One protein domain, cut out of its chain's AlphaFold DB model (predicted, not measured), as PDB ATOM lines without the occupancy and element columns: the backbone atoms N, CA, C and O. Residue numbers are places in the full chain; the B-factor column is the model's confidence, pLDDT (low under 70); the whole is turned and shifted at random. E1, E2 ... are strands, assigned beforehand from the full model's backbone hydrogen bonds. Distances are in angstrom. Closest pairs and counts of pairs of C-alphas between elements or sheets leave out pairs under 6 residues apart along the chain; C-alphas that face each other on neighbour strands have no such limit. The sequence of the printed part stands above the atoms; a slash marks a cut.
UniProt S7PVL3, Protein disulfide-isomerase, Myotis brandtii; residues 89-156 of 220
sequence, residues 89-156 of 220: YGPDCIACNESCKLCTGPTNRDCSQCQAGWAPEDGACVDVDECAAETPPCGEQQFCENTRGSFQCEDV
ATOM      1  N   TYR A  89    -105.394  57.992  15.858       94.12
ATOM      2  CA  TYR A  89    -106.797  57.573  15.861       94.12
ATOM      3  C   TYR A  89    -107.728  58.573  15.158       94.12
ATOM      4  O   TYR A  89    -107.398  59.743  14.945       94.12
ATOM      5  N   GLY A  90    -108.941  58.106  14.852       91.94
ATOM      6  CA  GLY A  90    -110.013  58.931  14.301       91.94
ATOM      7  C   GLY A  90    -109.845  59.270  12.812       91.94
ATOM      8  O   GLY A  90    -108.896  58.825  12.171       91.94
ATOM      9  N   PRO A  91    -110.778  60.052  12.244       92.06
ATOM     10  CA  PRO A  91    -110.801  60.368  10.812       92.06
ATOM     11  C   PRO A  91    -109.641  61.267  10.363       92.06
ATOM     12  O   PRO A  91    -109.235  61.208   9.208       92.06
ATOM     13  N   ASP A  92    -109.102  62.073  11.279       92.81
ATOM     14  CA  ASP A  92    -108.001  63.003  11.012       92.81
ATOM     15  C   ASP A  92    -106.635  62.449  11.455       92.81
ATOM     16  O   ASP A  92    -105.645  63.177  11.446       92.81
ATOM     17  N   CYS A  93    -106.573  61.171  11.858       94.12
ATOM     18  CA  CYS A  93    -105.360  60.505  12.338       94.12
ATOM     19  C   CYS A  93    -104.609  61.322  13.405       94.12
ATOM     20  O   CYS A  93    -103.415  61.607  13.295       94.12
ATOM     21  N   ILE A  94    -105.332  61.704  14.457       95.06
ATOM     22  CA  ILE A  94    -104.808  62.487  15.577       95.06
ATOM     23  C   ILE A  94    -103.906  61.593  16.429       95.06
ATOM     24  O   ILE A  94    -104.233  60.433  16.660       95.06
ATOM     25  N   ALA A  95    -102.784  62.124  16.915       96.44
ATOM     26  CA  ALA A  95    -101.870  61.384  17.781       96.44
ATOM     27  C   ALA A  95    -102.554  60.876  19.061       96.44
ATOM     28  O   ALA A  95    -103.348  61.583  19.688       96.44
ATOM     29  N   CYS A  96    -102.215  59.648  19.444       96.69
ATOM     30  CA  CYS A  96    -102.585  59.074  20.729       96.69
ATOM     31  C   CYS A  96    -101.907  59.810  21.892       96.69
ATOM     32  O   CYS A  96    -100.896  60.493  21.718       96.69
ATOM     33  N   ASN A  97    -102.438  59.614  23.101       97.25
ATOM     34  CA  ASN A  97    -101.703  59.946  24.316       97.25
ATOM     35  C   ASN A  97    -100.381  59.152  24.378       97.25
ATOM     36  O   ASN A  97    -100.339  58.007  23.930       97.25
ATOM     37  N   GLU A  98     -99.328  59.736  24.957       96.50
ATOM     38  CA  GLU A  98     -98.004  59.103  25.084       96.50
ATOM     39  C   GLU A  98     -98.043  57.752  25.817       96.50
ATOM     40  O   GLU A  98     -97.274  56.847  25.492       96.50
ATOM     41  N   SER A  99     -99.000  57.583  26.735       97.50
ATOM     42  CA  SER A  99     -99.214  56.343  27.479       97.50
ATOM     43  C   SER A  99     -99.839  55.221  26.648       97.50
ATOM     44  O   SER A  99     -99.941  54.088  27.123       97.50
ATOM     45  N   CYS A 100    -100.340  55.513  25.444       97.19
ATOM     46  CA  CYS A 100    -101.038  54.555  24.596       97.19
ATOM     47  C   CYS A 100    -100.148  54.093  23.439       97.19
ATOM     48  O   CYS A 100     -99.634  54.894  22.661       97.19
ATOM     49  N   LYS A 101    -100.092  52.779  23.225       94.94
ATOM     50  CA  LYS A 101     -99.582  52.205  21.975       94.94
ATOM     51  C   LYS A 101    -100.649  52.204  20.876       94.94
ATOM     52  O   LYS A 101    -100.357  52.480  19.715       94.94
ATOM     53  N   LEU A 102    -101.888  51.893  21.256       92.00
ATOM     54  CA  LEU A 102    -103.081  51.969  20.413       92.00
ATOM     55  C   LEU A 102    -104.161  52.716  21.182       92.00
ATOM     56  O   LEU A 102    -104.345  52.452  22.371       92.00
ATOM     57  N   CYS A 103    -104.887  53.608  20.516       95.12
ATOM     58  CA  CYS A 103    -105.928  54.401  21.152       95.12
ATOM     59  C   CYS A 103    -107.167  54.549  20.269       95.12
ATOM     60  O   CYS A 103    -107.117  54.411  19.047       95.12
ATOM     61  N   THR A 104    -108.286  54.844  20.920       94.50
ATOM     62  CA  THR A 104    -109.568  55.182  20.281       94.50
ATOM     63  C   THR A 104    -109.984  56.631  20.546       94.50
ATOM     64  O   THR A 104    -110.998  57.092  20.025       94.50
ATOM     65  N   GLY A 105    -109.178  57.356  21.324       95.44
ATOM     66  CA  GLY A 105    -109.449  58.693  21.828       95.44
ATOM     67  C   GLY A 105    -108.172  59.395  22.316       95.44
ATOM     68  O   GLY A 105    -107.084  58.813  22.273       95.44
ATOM     69  N   PRO A 106    -108.283  60.660  22.753       94.94
ATOM     70  CA  PRO A 106    -107.135  61.516  23.051       94.94
ATOM     71  C   PRO A 106    -106.493  61.279  24.423       94.94
ATOM     72  O   PRO A 106    -105.407  61.800  24.682       94.94
ATOM     73  N   THR A 107    -107.172  60.594  25.344       97.38
ATOM     74  CA  THR A 107    -106.745  60.509  26.745       97.38
ATOM     75  C   THR A 107    -106.012  59.207  27.039       97.38
ATOM     76  O   THR A 107    -106.127  58.224  26.308       97.38
ATOM     77  N   ASN A 108    -105.303  59.162  28.168       97.38
ATOM     78  CA  ASN A 108    -104.694  57.931  28.671       97.38
ATOM     79  C   ASN A 108    -105.723  56.857  29.081       97.38
ATOM     80  O   ASN A 108    -105.341  55.736  29.399       97.38
ATOM     81  N   ARG A 109    -107.023  57.179  29.075       97.50
ATOM     82  CA  ARG A 109    -108.126  56.232  29.297       97.50
ATOM     83  C   ARG A 109    -108.669  55.614  28.016       97.50
ATOM     84  O   ARG A 109    -109.373  54.615  28.071       97.50
ATOM     85  N   ASP A 110    -108.321  56.183  26.868       96.94
ATOM     86  CA  ASP A 110    -108.794  55.710  25.570       96.94
ATOM     87  C   ASP A 110    -107.817  54.715  24.924       96.94
ATOM     88  O   ASP A 110    -107.912  54.425  23.726       96.94
ATOM     89  N   CYS A 111    -106.850  54.212  25.696       96.12
ATOM     90  CA  CYS A 111    -105.870  53.255  25.216       96.12
ATOM     91  C   CYS A 111    -106.498  51.859  25.084       96.12
ATOM     92  O   CYS A 111    -106.926  51.259  26.067       96.12
ATOM     93  N   SER A 112    -106.456  51.287  23.881       94.44
ATOM     94  CA  SER A 112    -106.724  49.857  23.675       94.44
ATOM     95  C   SER A 112    -105.550  48.995  24.148       94.44
ATOM     96  O   SER A 112    -105.721  47.826  24.484       94.44
ATOM     97  N   GLN A 113    -104.343  49.569  24.149       95.19
ATOM     98  CA  GLN A 113    -103.127  48.950  24.663       95.19
ATOM     99  C   GLN A 113    -102.208  50.034  25.235       95.19
ATOM    100  O   GLN A 113    -101.903  51.006  24.536       95.19
ATOM    101  N   CYS A 114    -101.747  49.857  26.476       97.25
ATOM    102  CA  CYS A 114    -100.747  50.739  27.077       97.25
ATOM    103  C   CYS A 114     -99.392  50.609  26.368       97.25
ATOM    104  O   CYS A 114     -99.038  49.546  25.848       97.25
ATOM    105  N   GLN A 115     -98.653  51.712  26.326       97.06
ATOM    106  CA  GLN A 115     -97.265  51.747  25.881       97.06
ATOM    107  C   GLN A 115     -96.356  51.045  26.909       97.06
ATOM    108  O   GLN A 115     -96.724  50.900  28.073       97.06
ATOM    109  N   ALA A 116     -95.172  50.590  26.493       96.69
ATOM    110  CA  ALA A 116     -94.163  50.089  27.431       96.69
ATOM    111  C   ALA A 116     -93.783  51.171  28.462       96.69
ATOM    112  O   ALA A 116     -93.691  52.339  28.090       96.69
ATOM    113  N   GLY A 117     -93.601  50.778  29.727       97.12
ATOM    114  CA  GLY A 117     -93.429  51.708  30.854       97.12
ATOM    115  C   GLY A 117     -94.745  52.253  31.427       97.12
ATOM    116  O   GLY A 117     -94.731  53.070  32.333       97.12
ATOM    117  N   TRP A 118     -95.900  51.800  30.923       98.31
ATOM    118  CA  TRP A 118     -97.219  52.204  31.416       98.31
ATOM    119  C   TRP A 118     -98.072  50.975  31.736       98.31
ATOM    120  O   TRP A 118     -98.123  50.017  30.958       98.31
ATOM    121  N   ALA A 119     -98.784  51.008  32.859       96.94
ATOM    122  CA  ALA A 119     -99.659  49.937  33.316       96.94
ATOM    123  C   ALA A 119    -101.125  50.393  33.369       96.94
ATOM    124  O   ALA A 119    -101.408  51.556  33.658       96.94
ATOM    125  N   PRO A 120    -102.082  49.490  33.086       97.31
ATOM    126  CA  PRO A 120    -103.493  49.796  33.233       97.31
ATOM    127  C   PRO A 120    -103.876  49.871  34.718       97.31
ATOM    128  O   PRO A 120    -103.851  48.865  35.425       97.31
ATOM    129  N   GLU A 121    -104.304  51.047  35.160       97.19
ATOM    130  CA  GLU A 121    -104.823  51.322  36.498       97.19
ATOM    131  C   GLU A 121    -106.150  52.088  36.380       97.19
ATOM    132  O   GLU A 121    -106.232  53.124  35.720       97.19
ATOM    133  N   ASP A 122    -107.226  51.545  36.959       95.69
ATOM    134  CA  ASP A 122    -108.577  52.136  36.931       95.69
ATOM    135  C   ASP A 122    -109.047  52.612  35.538       95.69
ATOM    136  O   ASP A 122    -109.685  53.660  35.370       95.69
ATOM    137  N   GLY A 123    -108.729  51.813  34.514       93.56
ATOM    138  CA  GLY A 123    -109.088  52.081  33.120       93.56
ATOM    139  C   GLY A 123    -108.265  53.188  32.455       93.56
ATOM    140  O   GLY A 123    -108.656  53.663  31.394       93.56
ATOM    141  N   ALA A 124    -107.158  53.612  33.060       97.56
ATOM    142  CA  ALA A 124    -106.182  54.529  32.489       97.56
ATOM    143  C   ALA A 124    -104.819  53.841  32.366       97.56
ATOM    144  O   ALA A 124    -104.457  53.036  33.215       97.56
ATOM    145  N   CYS A 125    -104.035  54.173  31.347       98.31
ATOM    146  CA  CYS A 125    -102.614  53.845  31.344       98.31
ATOM    147  C   CYS A 125    -101.882  54.879  32.202       98.31
ATOM    148  O   CYS A 125    -101.898  56.079  31.906       98.31
ATOM    149  N   VAL A 126    -101.296  54.404  33.294       98.12
ATOM    150  CA  VAL A 126    -100.541  55.193  34.266       98.12
ATOM    151  C   VAL A 126     -99.086  54.761  34.199       98.12
ATOM    152  O   VAL A 126     -98.783  53.612  33.885       98.12
ATOM    153  N   ASP A 127     -98.203  55.723  34.412       98.44
ATOM    154  CA  ASP A 127     -96.764  55.516  34.435       98.44
ATOM    155  C   ASP A 127     -96.386  54.459  35.479       98.44
ATOM    156  O   ASP A 127     -96.915  54.471  36.593       98.44
ATOM    157  N   VAL A 128     -95.517  53.521  35.107       98.00
ATOM    158  CA  VAL A 128     -95.006  52.515  36.040       98.00
ATOM    159  C   VAL A 128     -93.826  53.120  36.773       98.00
ATOM    160  O   VAL A 128     -92.817  53.400  36.153       98.00
ATOM    161  N   ASP A 129     -93.925  53.257  38.093       97.75
ATOM    162  CA  ASP A 129     -92.774  53.661  38.899       97.75
ATOM    163  C   ASP A 129     -91.813  52.478  39.061       97.75
ATOM    164  O   ASP A 129     -91.973  51.642  39.959       97.75
ATOM    165  N   GLU A 130     -90.823  52.371  38.170       97.44
ATOM    166  CA  GLU A 130     -89.848  51.282  38.245       97.44
ATOM    167  C   GLU A 130     -88.929  51.405  39.471       97.44
ATOM    168  O   GLU A 130     -88.423  50.393  39.962       97.44
ATOM    169  N   CYS A 131     -88.748  52.612  40.015       97.19
ATOM    170  CA  CYS A 131     -87.931  52.854  41.204       97.19
ATOM    171  C   CYS A 131     -88.612  52.388  42.499       97.19
ATOM    172  O   CYS A 131     -87.924  52.062  43.468       97.19
ATOM    173  N   ALA A 132     -89.945  52.318  42.520       96.06
ATOM    174  CA  ALA A 132     -90.732  51.818  43.648       96.06
ATOM    175  C   ALA A 132     -90.888  50.282  43.676       96.06
ATOM    176  O   ALA A 132     -91.598  49.749  44.535       96.06
ATOM    177  N   ALA A 133     -90.252  49.555  42.753       93.81
ATOM    178  CA  ALA A 133     -90.270  48.096  42.735       93.81
ATOM    179  C   ALA A 133     -89.588  47.485  43.977       93.81
ATOM    180  O   ALA A 133     -88.682  48.076  44.562       93.81
ATOM    181  N   GLU A 134     -89.971  46.253  44.352       91.88
ATOM    182  CA  GLU A 134     -89.323  45.526  45.464       91.88
ATOM    183  C   GLU A 134     -87.807  45.381  45.261       91.88
ATOM    184  O   GLU A 134     -87.036  45.405  46.219       91.88
ATOM    185  N   THR A 135     -87.389  45.248  44.003       92.81
ATOM    186  CA  THR A 135     -85.992  45.298  43.578       92.81
ATOM    187  C   THR A 135     -85.834  46.433  42.566       92.81
ATOM    188  O   THR A 135     -86.196  46.231  41.399       92.81
ATOM    189  N   PRO A 136     -85.331  47.609  42.983       90.94
ATOM    190  CA  PRO A 136     -85.098  48.727  42.078       90.94
ATOM    191  C   PRO A 136     -84.146  48.348  40.931       90.94
ATOM    192  O   PRO A 136     -83.269  47.500  41.115       90.94
ATOM    193  N   PRO A 137     -84.291  48.963  39.747       94.62
ATOM    194  CA  PRO A 137     -83.525  48.588  38.559       94.62
ATOM    195  C   PRO A 137     -82.080  49.114  38.555       94.62
ATOM    196  O   PRO A 137     -81.271  48.654  37.749       94.62
ATOM    197  N   CYS A 138     -81.758  50.077  39.421       95.25
ATOM    198  CA  CYS A 138     -80.435  50.693  39.525       95.25
ATOM    199  C   CYS A 138     -79.532  49.964  40.535       95.25
ATOM    200  O   CYS A 138     -80.016  49.265  41.426       95.25
ATOM    201  N   GLY A 139     -78.211  50.136  40.408       91.50
ATOM    202  CA  GLY A 139     -77.242  49.602  41.370       91.50
ATOM    203  C   GLY A 139     -77.339  50.256  42.755       91.50
ATOM    204  O   GLY A 139     -77.887  51.343  42.901       91.50
ATOM    205  N   GLU A 140     -76.767  49.614  43.781       87.75
ATOM    206  CA  GLU A 140     -76.815  50.098  45.178       87.75
ATOM    207  C   GLU A 140     -76.158  51.478  45.381       87.75
ATOM    208  O   GLU A 140     -76.522  52.206  46.299       87.75
ATOM    209  N   GLN A 141     -75.198  51.827  44.522       91.69
ATOM    210  CA  GLN A 141     -74.468  53.102  44.482       91.69
ATOM    211  C   GLN A 141     -75.072  54.100  43.470       91.69
ATOM    212  O   GLN A 141     -74.423  55.033  43.010       91.69
ATOM    213  N   GLN A 142     -76.324  53.893  43.064       95.06
ATOM    214  CA  GLN A 142     -77.006  54.760  42.109       95.06
ATOM    215  C   GLN A 142     -78.319  55.273  42.685       95.06
ATOM    216  O   GLN A 142     -79.025  54.583  43.422       95.06
ATOM    217  N   PHE A 143     -78.670  56.493  42.301       94.50
ATOM    218  CA  PHE A 143     -79.969  57.075  42.573       94.50
ATOM    219  C   PHE A 143     -80.926  56.777  41.415       94.50
ATOM    220  O   PHE A 143     -80.622  57.064  40.259       94.50
ATOM    221  N   CYS A 144     -82.081  56.185  41.723       97.12
ATOM    222  CA  CYS A 144     -83.123  55.908  40.736       97.12
ATOM    223  C   CYS A 144     -84.092  57.091  40.642       97.12
ATOM    224  O   CYS A 144     -84.694  57.477  41.646       97.12
ATOM    225  N   GLU A 145     -84.274  57.628  39.438       97.25
ATOM    226  CA  GLU A 145     -85.280  58.640  39.118       97.25
ATOM    227  C   GLU A 145     -86.340  58.036  38.187       97.25
ATOM    228  O   GLU A 145     -86.037  57.628  37.064       97.25
ATOM    229  N   ASN A 146     -87.597  57.998  38.640       97.88
ATOM    230  CA  ASN A 146     -88.713  57.580  37.798       97.88
ATOM    231  C   ASN A 146     -89.076  58.687  36.796       97.88
ATOM    232  O   ASN A 146     -89.238  59.852  37.174       97.88
ATOM    233  N   THR A 147     -89.248  58.333  35.526       97.38
ATOM    234  CA  THR A 147     -89.603  59.261  34.444       97.38
ATOM    235  C   THR A 147     -90.811  58.738  33.666       97.38
ATOM    236  O   THR A 147     -91.209  57.593  33.800       97.38
ATOM    237  N   ARG A 148     -91.443  59.562  32.825       97.31
ATOM    238  CA  ARG A 148     -92.625  59.093  32.083       97.31
ATOM    239  C   ARG A 148     -92.254  58.004  31.071       97.31
ATOM    240  O   ARG A 148     -91.588  58.292  30.077       97.31
ATOM    241  N   GLY A 149     -92.754  56.794  31.291       96.75
ATOM    242  CA  GLY A 149     -92.572  55.609  30.463       96.75
ATOM    243  C   GLY A 149     -91.208  54.928  30.602       96.75
ATOM    244  O   GLY A 149     -90.879  54.115  29.736       96.75
ATOM    245  N   SER A 150     -90.394  55.299  31.597       97.44
ATOM    246  CA  SER A 150     -89.047  54.753  31.825       97.44
ATOM    247  C   SER A 150     -88.476  55.246  33.159       97.44
ATOM    248  O   SER A 150     -88.977  56.183  33.755       97.44
ATOM    249  N   PHE A 151     -87.288  54.793  33.530       97.69
ATOM    250  CA  PHE A 151     -86.505  55.349  34.634       97.69
ATOM    251  C   PHE A 151     -85.114  55.796  34.164       97.69
ATOM    252  O   PHE A 151     -84.677  55.466  33.054       97.69
ATOM    253  N   GLN A 152     -84.407  56.529  35.023       97.19
ATOM    254  CA  GLN A 152     -82.994  56.874  34.880       97.19
ATOM    255  C   GLN A 152     -82.227  56.492  36.151       97.19
ATOM    256  O   GLN A 152     -82.750  56.600  37.258       97.19
ATOM    257  N   CYS A 153     -80.978  56.052  35.987       97.12
ATOM    258  CA  CYS A 153     -80.064  55.795  37.097       97.12
ATOM    259  C   CYS A 153     -78.952  56.839  37.069       97.12
ATOM    260  O   CYS A 153     -78.154  56.871  36.127       97.12
ATOM    261  N   GLU A 154     -78.896  57.673  38.097       96.12
ATOM    262  CA  GLU A 154     -77.825  58.639  38.293       96.12
ATOM    263  C   GLU A 154     -76.751  58.047  39.200       96.12
ATOM    264  O   GLU A 154     -77.036  57.423  40.221       96.12
ATOM    265  N   ASP A 155     -75.501  58.222  38.797       96.44
ATOM    266  CA  ASP A 155     -74.349  57.777  39.567       96.44
ATOM    267  C   ASP A 155     -74.147  58.658  40.802       96.44
ATOM    268  O   ASP A 155     -74.174  59.888  40.701       96.44
ATOM    269  N   VAL A 156     -73.942  58.039  41.963       95.00
ATOM    270  CA  VAL A 156     -73.567  58.764  43.177       95.00
ATOM    271  C   VAL A 156     -72.050  58.831  43.219       95.00
ATOM    272  O   VAL A 156     -71.399  57.807  43.266       95.00
TER     273      VAL A 156
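AT A GLANCE: This is residues 89 to 156 of the 220 residues of the protein "Protein disulfide-isomerase" of Myotis brandtii (UniProt S7PVL3). The domain is a loose rod of three small two-stranded hairpins strung one after another: E1 with E2 and E3 with E4 share one half, and the longer hairpin of E5 and E6 makes the other. A long unnamed link, residues 128 to 141, leads from E4 to the far end, where E5 begins and folds back. The printed part has 68 residues with six named strands, E1 to E6 in chain order, and no named helix; the class is all strand, though only 28 residues are in named elements. Each hairpin is its own antiparallel sheet; the radius of gyration of the C-alphas is 14.8 A and the spans are 50 by 22 by 12 A.

IN THESE COORDINATES: E1, residues 100 to 103, begins at C-alpha 100 (-101.038, 54.555, 24.596) and is 6.0 A long. E2, residues 111 to 114, is also 6.0 A long. E3, residues 118 to 121, measures 9.2 A, and E4, residues 124 to 127, 9.7 A. E5, residues 142 to 147, measures 15.4 A. E6, residues 150 to 155, measures 16.9 A and ends at C-alpha 155 (-74.349, 57.777, 39.567).

HOW THE PARTS SIT: In the hairpin of E1 and E2, N 101 and O 113 are 2.9 A apart, within hydrogen-bond range. The closest C-alphas of E2 and E4, Cys 114 and Cys 125, are 5.6 A apart. In the hairpin of E3 and E4, N 119 and O 126 are within range at 2.8 A. E4 and E5 are only just apart, at 8.1 A. In the hairpin of E5 and E6, N 145 and O 152 are within range at 2.9 A.

THE WHOLE: The C-alphas farthest apart, Pro 91 and Gln 141, are 50.1 A apart. The printed part has no cut. The link from E4 to E5 is long. No printed residue is under 70 in pLDDT.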